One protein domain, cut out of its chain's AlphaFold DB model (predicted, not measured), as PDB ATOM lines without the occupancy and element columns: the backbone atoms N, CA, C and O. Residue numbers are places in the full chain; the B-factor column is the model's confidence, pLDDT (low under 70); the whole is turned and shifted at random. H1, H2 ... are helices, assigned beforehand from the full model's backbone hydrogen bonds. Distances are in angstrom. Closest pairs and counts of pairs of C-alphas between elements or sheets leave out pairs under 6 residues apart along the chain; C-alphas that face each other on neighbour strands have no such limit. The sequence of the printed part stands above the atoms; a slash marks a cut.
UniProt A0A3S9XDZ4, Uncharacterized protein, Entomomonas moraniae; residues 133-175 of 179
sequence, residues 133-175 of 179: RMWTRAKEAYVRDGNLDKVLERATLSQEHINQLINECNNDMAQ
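AT A GLANCE: This is residues 133 to 175 of the 179 residues of an uncharacterized protein of Entomomonas moraniae (UniProt A0A3S9XDZ4). A long helix, H3, is crossed steeply by a second helix, H1, the two meeting near the middle of H1 and at residues 165 to 169 of H3. A short third helix, H2, comes after a tight turn and runs back beside H1, while staying apart from H3, and a stretch without a named element, residues 155 to 158, leads from H2 to the first residue of H3. The printed part has 43 residues with three named helices, in the order H1, H2, H3, and no named strand, and its class is all helix. The whole is compact, with a radius of gyration of the C-alphas of 9.7 A, and the C-alphas span 30 by 20 by 18 A.

HOW THE PARTS SIT: The longest helix is H3, residues 159 to 175. It touches H1, residues 133 to 145, with residues 165 to 169 alone. There are 8 pairs of C-alphas within 8 A between these two helices, and the closest are those of Lys 139 and Cys 169, 6.5 A apart. Their lines stand at a steep tilt of 66 degrees, and they run the same way. H2, residues 149 to 154, only just touches H1, with 3 pairs of C-alphas within 8 A. H1 touches H2 with residues 138 to 141 alone, and the closest C-alphas of the two helices are those of Ala 138 and Val 151, 6.4 A apart. H1 and H2 run opposite ways at a shallow tilt of 30 degrees and form a helical hairpin. H2 and H3 are apart, though they follow each other in the chain. In the backbones of H1 and H3 every O i to N i+4 pair is within hydrogen-bond range; in H2 it is 1 of 2.

IN THESE COORDINATES: H3 has 17 residues and measures 24.6 A from C-alpha 159 at (-0.791, -46.520, -43.407) to C-alpha 175 at (6.479, -23.753, -37.460). H1 has 13 residues, begins with C-alpha 133 at (12.267, -37.479, -54.163), and measures 18.2 A from first to last C-alpha. H2 has 6 residues and measures 8.9 A from first to last C-alpha.

THE WHOLE: The two C-alphas farthest apart are those of Glu 153 and Gln 175, at 29.9 A. The printed part has no cut, and the links H1 to H2 and H2 to H3 are both tight, with 3 and 4 residues. The mean pLDDT of the printed part is 79.5, and the model's confidence is low, under 70, at residues 172 to 175.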
ATOM      1  N   ARG A 133      12.910 -38.133 -53.014       83.81
ATOM      2  CA  ARG A 133      12.267 -37.479 -54.163       83.81
ATOM      3  C   ARG A 133      10.767 -37.761 -54.241       83.81
ATOM      4  O   ARG A 133       9.994 -36.878 -54.616       83.81
ATOM      5  N   MET A 134      10.353 -38.996 -53.966       82.06
ATOM      6  CA  MET A 134       8.933 -39.346 -53.953       82.06
ATOM      7  C   MET A 134       8.252 -38.894 -52.658       82.06
ATOM      8  O   MET A 134       7.099 -38.477 -52.713       82.06
ATOM      9  N   TRP A 135       8.975 -38.914 -51.534       85.50
ATOM     10  CA  TRP A 135       8.496 -38.434 -50.238       85.50
ATOM     11  C   TRP A 135       8.167 -36.937 -50.274       85.50
ATOM     12  O   TRP A 135       7.049 -36.546 -49.952       85.50
ATOM     13  N   THR A 136       9.081 -36.103 -50.778       85.25
ATOM     14  CA  THR A 136       8.870 -34.653 -50.920       85.25
ATOM     15  C   THR A 136       7.687 -34.343 -51.831       85.25
ATOM     16  O   THR A 136       6.831 -33.543 -51.474       85.25
ATOM     17  N   ARG A 137       7.561 -35.043 -52.964       85.31
ATOM     18  CA  ARG A 137       6.412 -34.876 -53.870       85.31
ATOM     19  C   ARG A 137       5.082 -35.261 -53.229       85.31
ATOM     20  O   ARG A 137       4.063 -34.649 -53.537       85.31
ATOM     21  N   ALA A 138       5.080 -36.276 -52.370       85.44
ATOM     22  CA  ALA A 138       3.892 -36.670 -51.626       85.44
ATOM     23  C   ALA A 138       3.526 -35.627 -50.555       85.44
ATOM     24  O   ALA A 138       2.347 -35.305 -50.423       85.44
ATOM     25  N   LYS A 139       4.519 -35.035 -49.870       85.19
ATOM     26  CA  LYS A 139       4.318 -33.900 -48.952       85.19
ATOM     27  C   LYS A 139       3.737 -32.683 -49.665       85.19
ATOM     28  O   LYS A 139       2.699 -32.178 -49.258       85.19
ATOM     29  N   GLU A 140       4.337 -32.267 -50.778       85.00
ATOM     30  CA  GLU A 140       3.838 -31.156 -51.601       85.00
ATOM     31  C   GLU A 140       2.405 -31.398 -52.092       85.00
ATOM     32  O   GLU A 140       1.575 -30.490 -52.069       85.00
ATOM     33  N   ALA A 141       2.092 -32.625 -52.523       84.94
ATOM     34  CA  ALA A 141       0.745 -32.986 -52.950       84.94
ATOM     35  C   ALA A 141      -0.266 -32.899 -51.798       84.94
ATOM     36  O   ALA A 141      -1.354 -32.374 -52.009       84.94
ATOM     37  N   TYR A 142       0.103 -33.350 -50.593       85.69
ATOM     38  CA  TYR A 142      -0.743 -33.242 -49.405       85.69
ATOM     39  C   TYR A 142      -0.974 -31.784 -48.991       85.69
ATOM     40  O   TYR A 142      -2.114 -31.393 -48.763       85.69
ATOM     41  N   VAL A 143       0.075 -30.957 -48.971       82.88
ATOM     42  CA  VAL A 143      -0.027 -29.517 -48.669       82.88
ATOM     43  C   VAL A 143      -0.907 -28.793 -49.695       82.88
ATOM     44  O   VAL A 143      -1.688 -27.921 -49.327       82.88
ATOM     45  N   ARG A 144      -0.809 -29.157 -50.981       80.69
ATOM     46  CA  ARG A 144      -1.568 -28.513 -52.064       80.69
ATOM     47  C   ARG A 144      -3.026 -28.963 -52.137       80.69
ATOM     48  O   ARG A 144      -3.908 -28.131 -52.306       80.69
ATOM     49  N   ASP A 145      -3.263 -30.274 -52.112       78.62
ATOM     50  CA  ASP A 145      -4.571 -30.872 -52.404       78.62
ATOM     51  C   ASP A 145      -5.344 -31.248 -51.118       78.62
ATOM     52  O   ASP A 145      -6.532 -31.560 -51.188       78.62
ATOM     53  N   GLY A 146      -4.697 -31.236 -49.945       78.44
ATOM     54  CA  GLY A 146      -5.288 -31.603 -48.648       78.44
ATOM     55  C   GLY A 146      -5.558 -33.102 -48.465       78.44
ATOM     56  O   GLY A 146      -6.088 -33.516 -47.436       78.44
ATOM     57  N   ASN A 147      -5.224 -33.932 -49.456       80.19
ATOM     58  CA  ASN A 147      -5.387 -35.384 -49.436       80.19
ATOM     59  C   ASN A 147      -4.279 -36.069 -50.254       80.19
ATOM     60  O   ASN A 147      -3.525 -35.425 -50.984       80.19
ATOM     61  N   LEU A 148      -4.174 -37.394 -50.123       79.69
ATOM     62  CA  LEU A 148      -3.171 -38.214 -50.811       79.69
ATOM     63  C   LEU A 148      -3.758 -39.027 -51.976       79.69
ATOM     64  O   LEU A 148      -3.076 -39.906 -52.502       79.69
ATOM     65  N   ASP A 149      -4.979 -38.734 -52.432       75.56
ATOM     66  CA  ASP A 149      -5.692 -39.576 -53.404       75.56
ATOM     67  C   ASP A 149      -4.916 -39.697 -54.724       75.56
ATOM     68  O   ASP A 149      -4.609 -40.797 -55.186       75.56
ATOM     69  N   LYS A 150      -4.451 -38.567 -55.276       77.12
ATOM     70  CA  LYS A 150      -3.635 -38.537 -56.510       77.12
ATOM     71  C   LYS A 150      -2.270 -39.217 -56.364       77.12
ATOM     72  O   LYS A 150      -1.656 -39.585 -57.375       77.12
ATOM     73  N   VAL A 151      -1.767 -39.319 -55.133       80.44
ATOM     74  CA  VAL A 151      -0.501 -39.984 -54.800       80.44
ATOM     75  C   VAL A 151      -0.728 -41.493 -54.730       80.44
ATOM     76  O   VAL A 151       0.000 -42.235 -55.386       80.44
ATOM     77  N   LEU A 152      -1.785 -41.938 -54.045       77.00
ATOM     78  CA  LEU A 152      -2.211 -43.341 -53.942       77.00
ATOM     79  C   LEU A 152      -2.659 -43.932 -55.296       77.00
ATOM     80  O   LEU A 152      -2.518 -45.132 -55.563       77.00
ATOM     81  N   GLU A 153      -3.132 -43.089 -56.216       75.12
ATOM     82  CA  GLU A 153      -3.380 -43.480 -57.606       75.12
ATOM     83  C   GLU A 153      -2.098 -43.913 -58.328       75.12
ATOM     84  O   GLU A 153      -2.109 -44.908 -59.057       75.12
ATOM     85  N   ARG A 154      -0.982 -43.210 -58.112       73.19
ATOM     86  CA  ARG A 154       0.278 -43.401 -58.858       73.19
ATOM     87  C   ARG A 154       1.305 -44.265 -58.129       73.19
ATOM     88  O   ARG A 154       2.176 -44.841 -58.775       73.19
ATOM     89  N   ALA A 155       1.201 -44.368 -56.812       80.06
ATOM     90  CA  ALA A 155       2.171 -45.016 -55.947       80.06
ATOM     91  C   ALA A 155       1.476 -45.713 -54.770       80.06
ATOM     92  O   ALA A 155       0.338 -45.399 -54.436       80.06
ATOM     93  N   THR A 156       2.146 -46.670 -54.137       78.81
ATOM     94  CA  THR A 156       1.641 -47.315 -52.917       78.81
ATOM     95  C   THR A 156       2.286 -46.678 -51.692       78.81
ATOM     96  O   THR A 156       3.503 -46.524 -51.624       78.81
ATOM     97  N   LEU A 157       1.469 -46.295 -50.714       80.56
ATOM     98  CA  LEU A 157       1.915 -45.717 -49.447       80.56
ATOM     99  C   LEU A 157       1.265 -46.527 -48.317       80.56
ATOM    100  O   LEU A 157       0.061 -46.778 -48.358       80.56
ATOM    101  N   SER A 158       2.059 -47.008 -47.358       78.19
ATOM    102  CA  SER A 158       1.529 -47.752 -46.207       78.19
ATOM    103  C   SER A 158       0.810 -46.807 -45.241       78.19
ATOM    104  O   SER A 158       1.096 -45.612 -45.216       78.19
ATOM    105  N   GLN A 159      -0.089 -47.336 -44.404       75.38
ATOM    106  CA  GLN A 159      -0.791 -46.520 -43.407       75.38
ATOM    107  C   GLN A 159       0.173 -45.848 -42.414       75.38
ATOM    108  O   GLN A 159      -0.031 -44.693 -42.050       75.38
ATOM    109  N   GLU A 160       1.250 -46.536 -42.016       79.75
ATOM    110  CA  GLU A 160       2.310 -45.944 -41.188       79.75
ATOM    111  C   GLU A 160       2.975 -44.756 -41.884       79.75
ATOM    112  O   GLU A 160       3.105 -43.689 -41.286       79.75
ATOM    113  N   HIS A 161       3.340 -44.904 -43.160       82.31
ATOM    114  CA  HIS A 161       3.965 -43.827 -43.923       82.31
ATOM    115  C   HIS A 161       3.001 -42.663 -44.191       82.31
ATOM    116  O   HIS A 161       3.437 -41.518 -44.178       82.31
ATOM    117  N   ILE A 162       1.703 -42.927 -44.388       81.88
ATOM    118  CA  ILE A 162       0.670 -41.881 -44.475       81.88
ATOM    119  C   ILE A 162       0.671 -41.047 -43.194       81.88
ATOM    120  O   ILE A 162       0.789 -39.826 -43.253       81.88
ATOM    121  N   ASN A 163       0.587 -41.704 -42.036       83.12
ATOM    122  CA  ASN A 163       0.539 -41.018 -40.748       83.12
ATOM    123  C   ASN A 163       1.829 -40.231 -40.483       83.12
ATOM    124  O   ASN A 163       1.771 -39.094 -40.018       83.12
ATOM    125  N   GLN A 164       2.989 -40.810 -40.810       85.62
ATOM    126  CA  GLN A 164       4.275 -40.129 -40.688       85.62
ATOM    127  C   GLN A 164       4.332 -38.875 -41.571       85.62
ATOM    128  O   GLN A 164       4.691 -37.804 -41.091       85.62
ATOM    129  N   LEU A 165       3.922 -38.993 -42.834       86.12
ATOM    130  CA  LEU A 165       3.912 -37.889 -43.789       86.12
ATOM    131  C   LEU A 165       2.987 -36.752 -43.338       86.12
ATOM    132  O   LEU A 165       3.380 -35.588 -43.386       86.12
ATOM    133  N   ILE A 166       1.781 -37.085 -42.871       85.25
ATOM    134  CA  ILE A 166       0.812 -36.111 -42.354       85.25
ATOM    135  C   ILE A 166       1.371 -35.398 -41.119       85.25
ATOM    136  O   ILE A 166       1.285 -34.176 -41.033       85.25
ATOM    137  N   ASN A 167       1.979 -36.137 -40.187       85.06
ATOM    138  CA  ASN A 167       2.590 -35.554 -38.993       85.06
ATOM    139  C   ASN A 167       3.750 -34.610 -39.341       85.06
ATOM    140  O   ASN A 167       3.837 -33.531 -38.761       85.06
ATOM    141  N   GLU A 168       4.608 -34.979 -40.298       84.06
ATOM    142  CA  GLU A 168       5.665 -34.096 -40.810       84.06
ATOM    143  C   GLU A 168       5.076 -32.812 -41.412       84.06
ATOM    144  O   GLU A 168       5.493 -31.720 -41.042       84.06
ATOM    145  N   CYS A 169       4.056 -32.922 -42.272       83.12
ATOM    146  CA  CYS A 169       3.431 -31.752 -42.897       83.12
ATOM    147  C   CYS A 169       2.743 -30.834 -41.876       83.12
ATOM    148  O   CYS A 169       2.845 -29.614 -41.980       83.12
ATOM    149  N   ASN A 170       2.052 -31.404 -40.885       80.25
ATOM    150  CA  ASN A 170       1.382 -30.633 -39.837       80.25
ATOM    151  C   ASN A 170       2.389 -29.914 -38.925       80.25
ATOM    152  O   ASN A 170       2.143 -28.776 -38.527       80.25
ATOM    153  N   ASN A 171       3.524 -30.550 -38.614       77.19
ATOM    154  CA  ASN A 171       4.596 -29.921 -37.842       77.19
ATOM    155  C   ASN A 171       5.267 -28.780 -38.619       77.19
ATOM    156  O   ASN A 171       5.506 -27.724 -38.038       77.19
ATOM    157  N   ASP A 172       5.510 -28.952 -39.922       68.81
ATOM    158  CA  ASP A 172       6.091 -27.905 -40.775       68.81
ATOM    159  C   ASP A 172       5.148 -26.690 -40.910       68.81
ATOM    160  O   ASP A 172       5.595 -25.545 -40.828       68.81
ATOM    161  N   MET A 173       3.829 -26.909 -41.029       61.81
ATOM    162  CA  MET A 173       2.833 -25.823 -41.033       61.81
ATOM    163  C   MET A 173       2.732 -25.095 -39.685       61.81
ATOM    164  O   MET A 173       2.493 -23.891 -39.654       61.81
ATOM    165  N   ALA A 174       2.921 -25.799 -38.566       59.47
ATOM    166  CA  ALA A 174       2.891 -25.193 -37.235       59.47
ATOM    167  C   ALA A 174       4.126 -24.318 -36.940       59.47
ATOM    168  O   ALA A 174       4.050 -23.432 -36.090       59.47
ATOM    169  N   GLN A 175       5.252 -24.545 -37.628       55.31
ATOM    170  CA  GLN A 175       6.479 -23.753 -37.460       55.31
ATOM    171  C   GLN A 175       6.566 -22.522 -38.373       55.31
ATOM    172  O   GLN A 175       7.337 -21.610 -38.079       55.31
TER     173      GLN A 175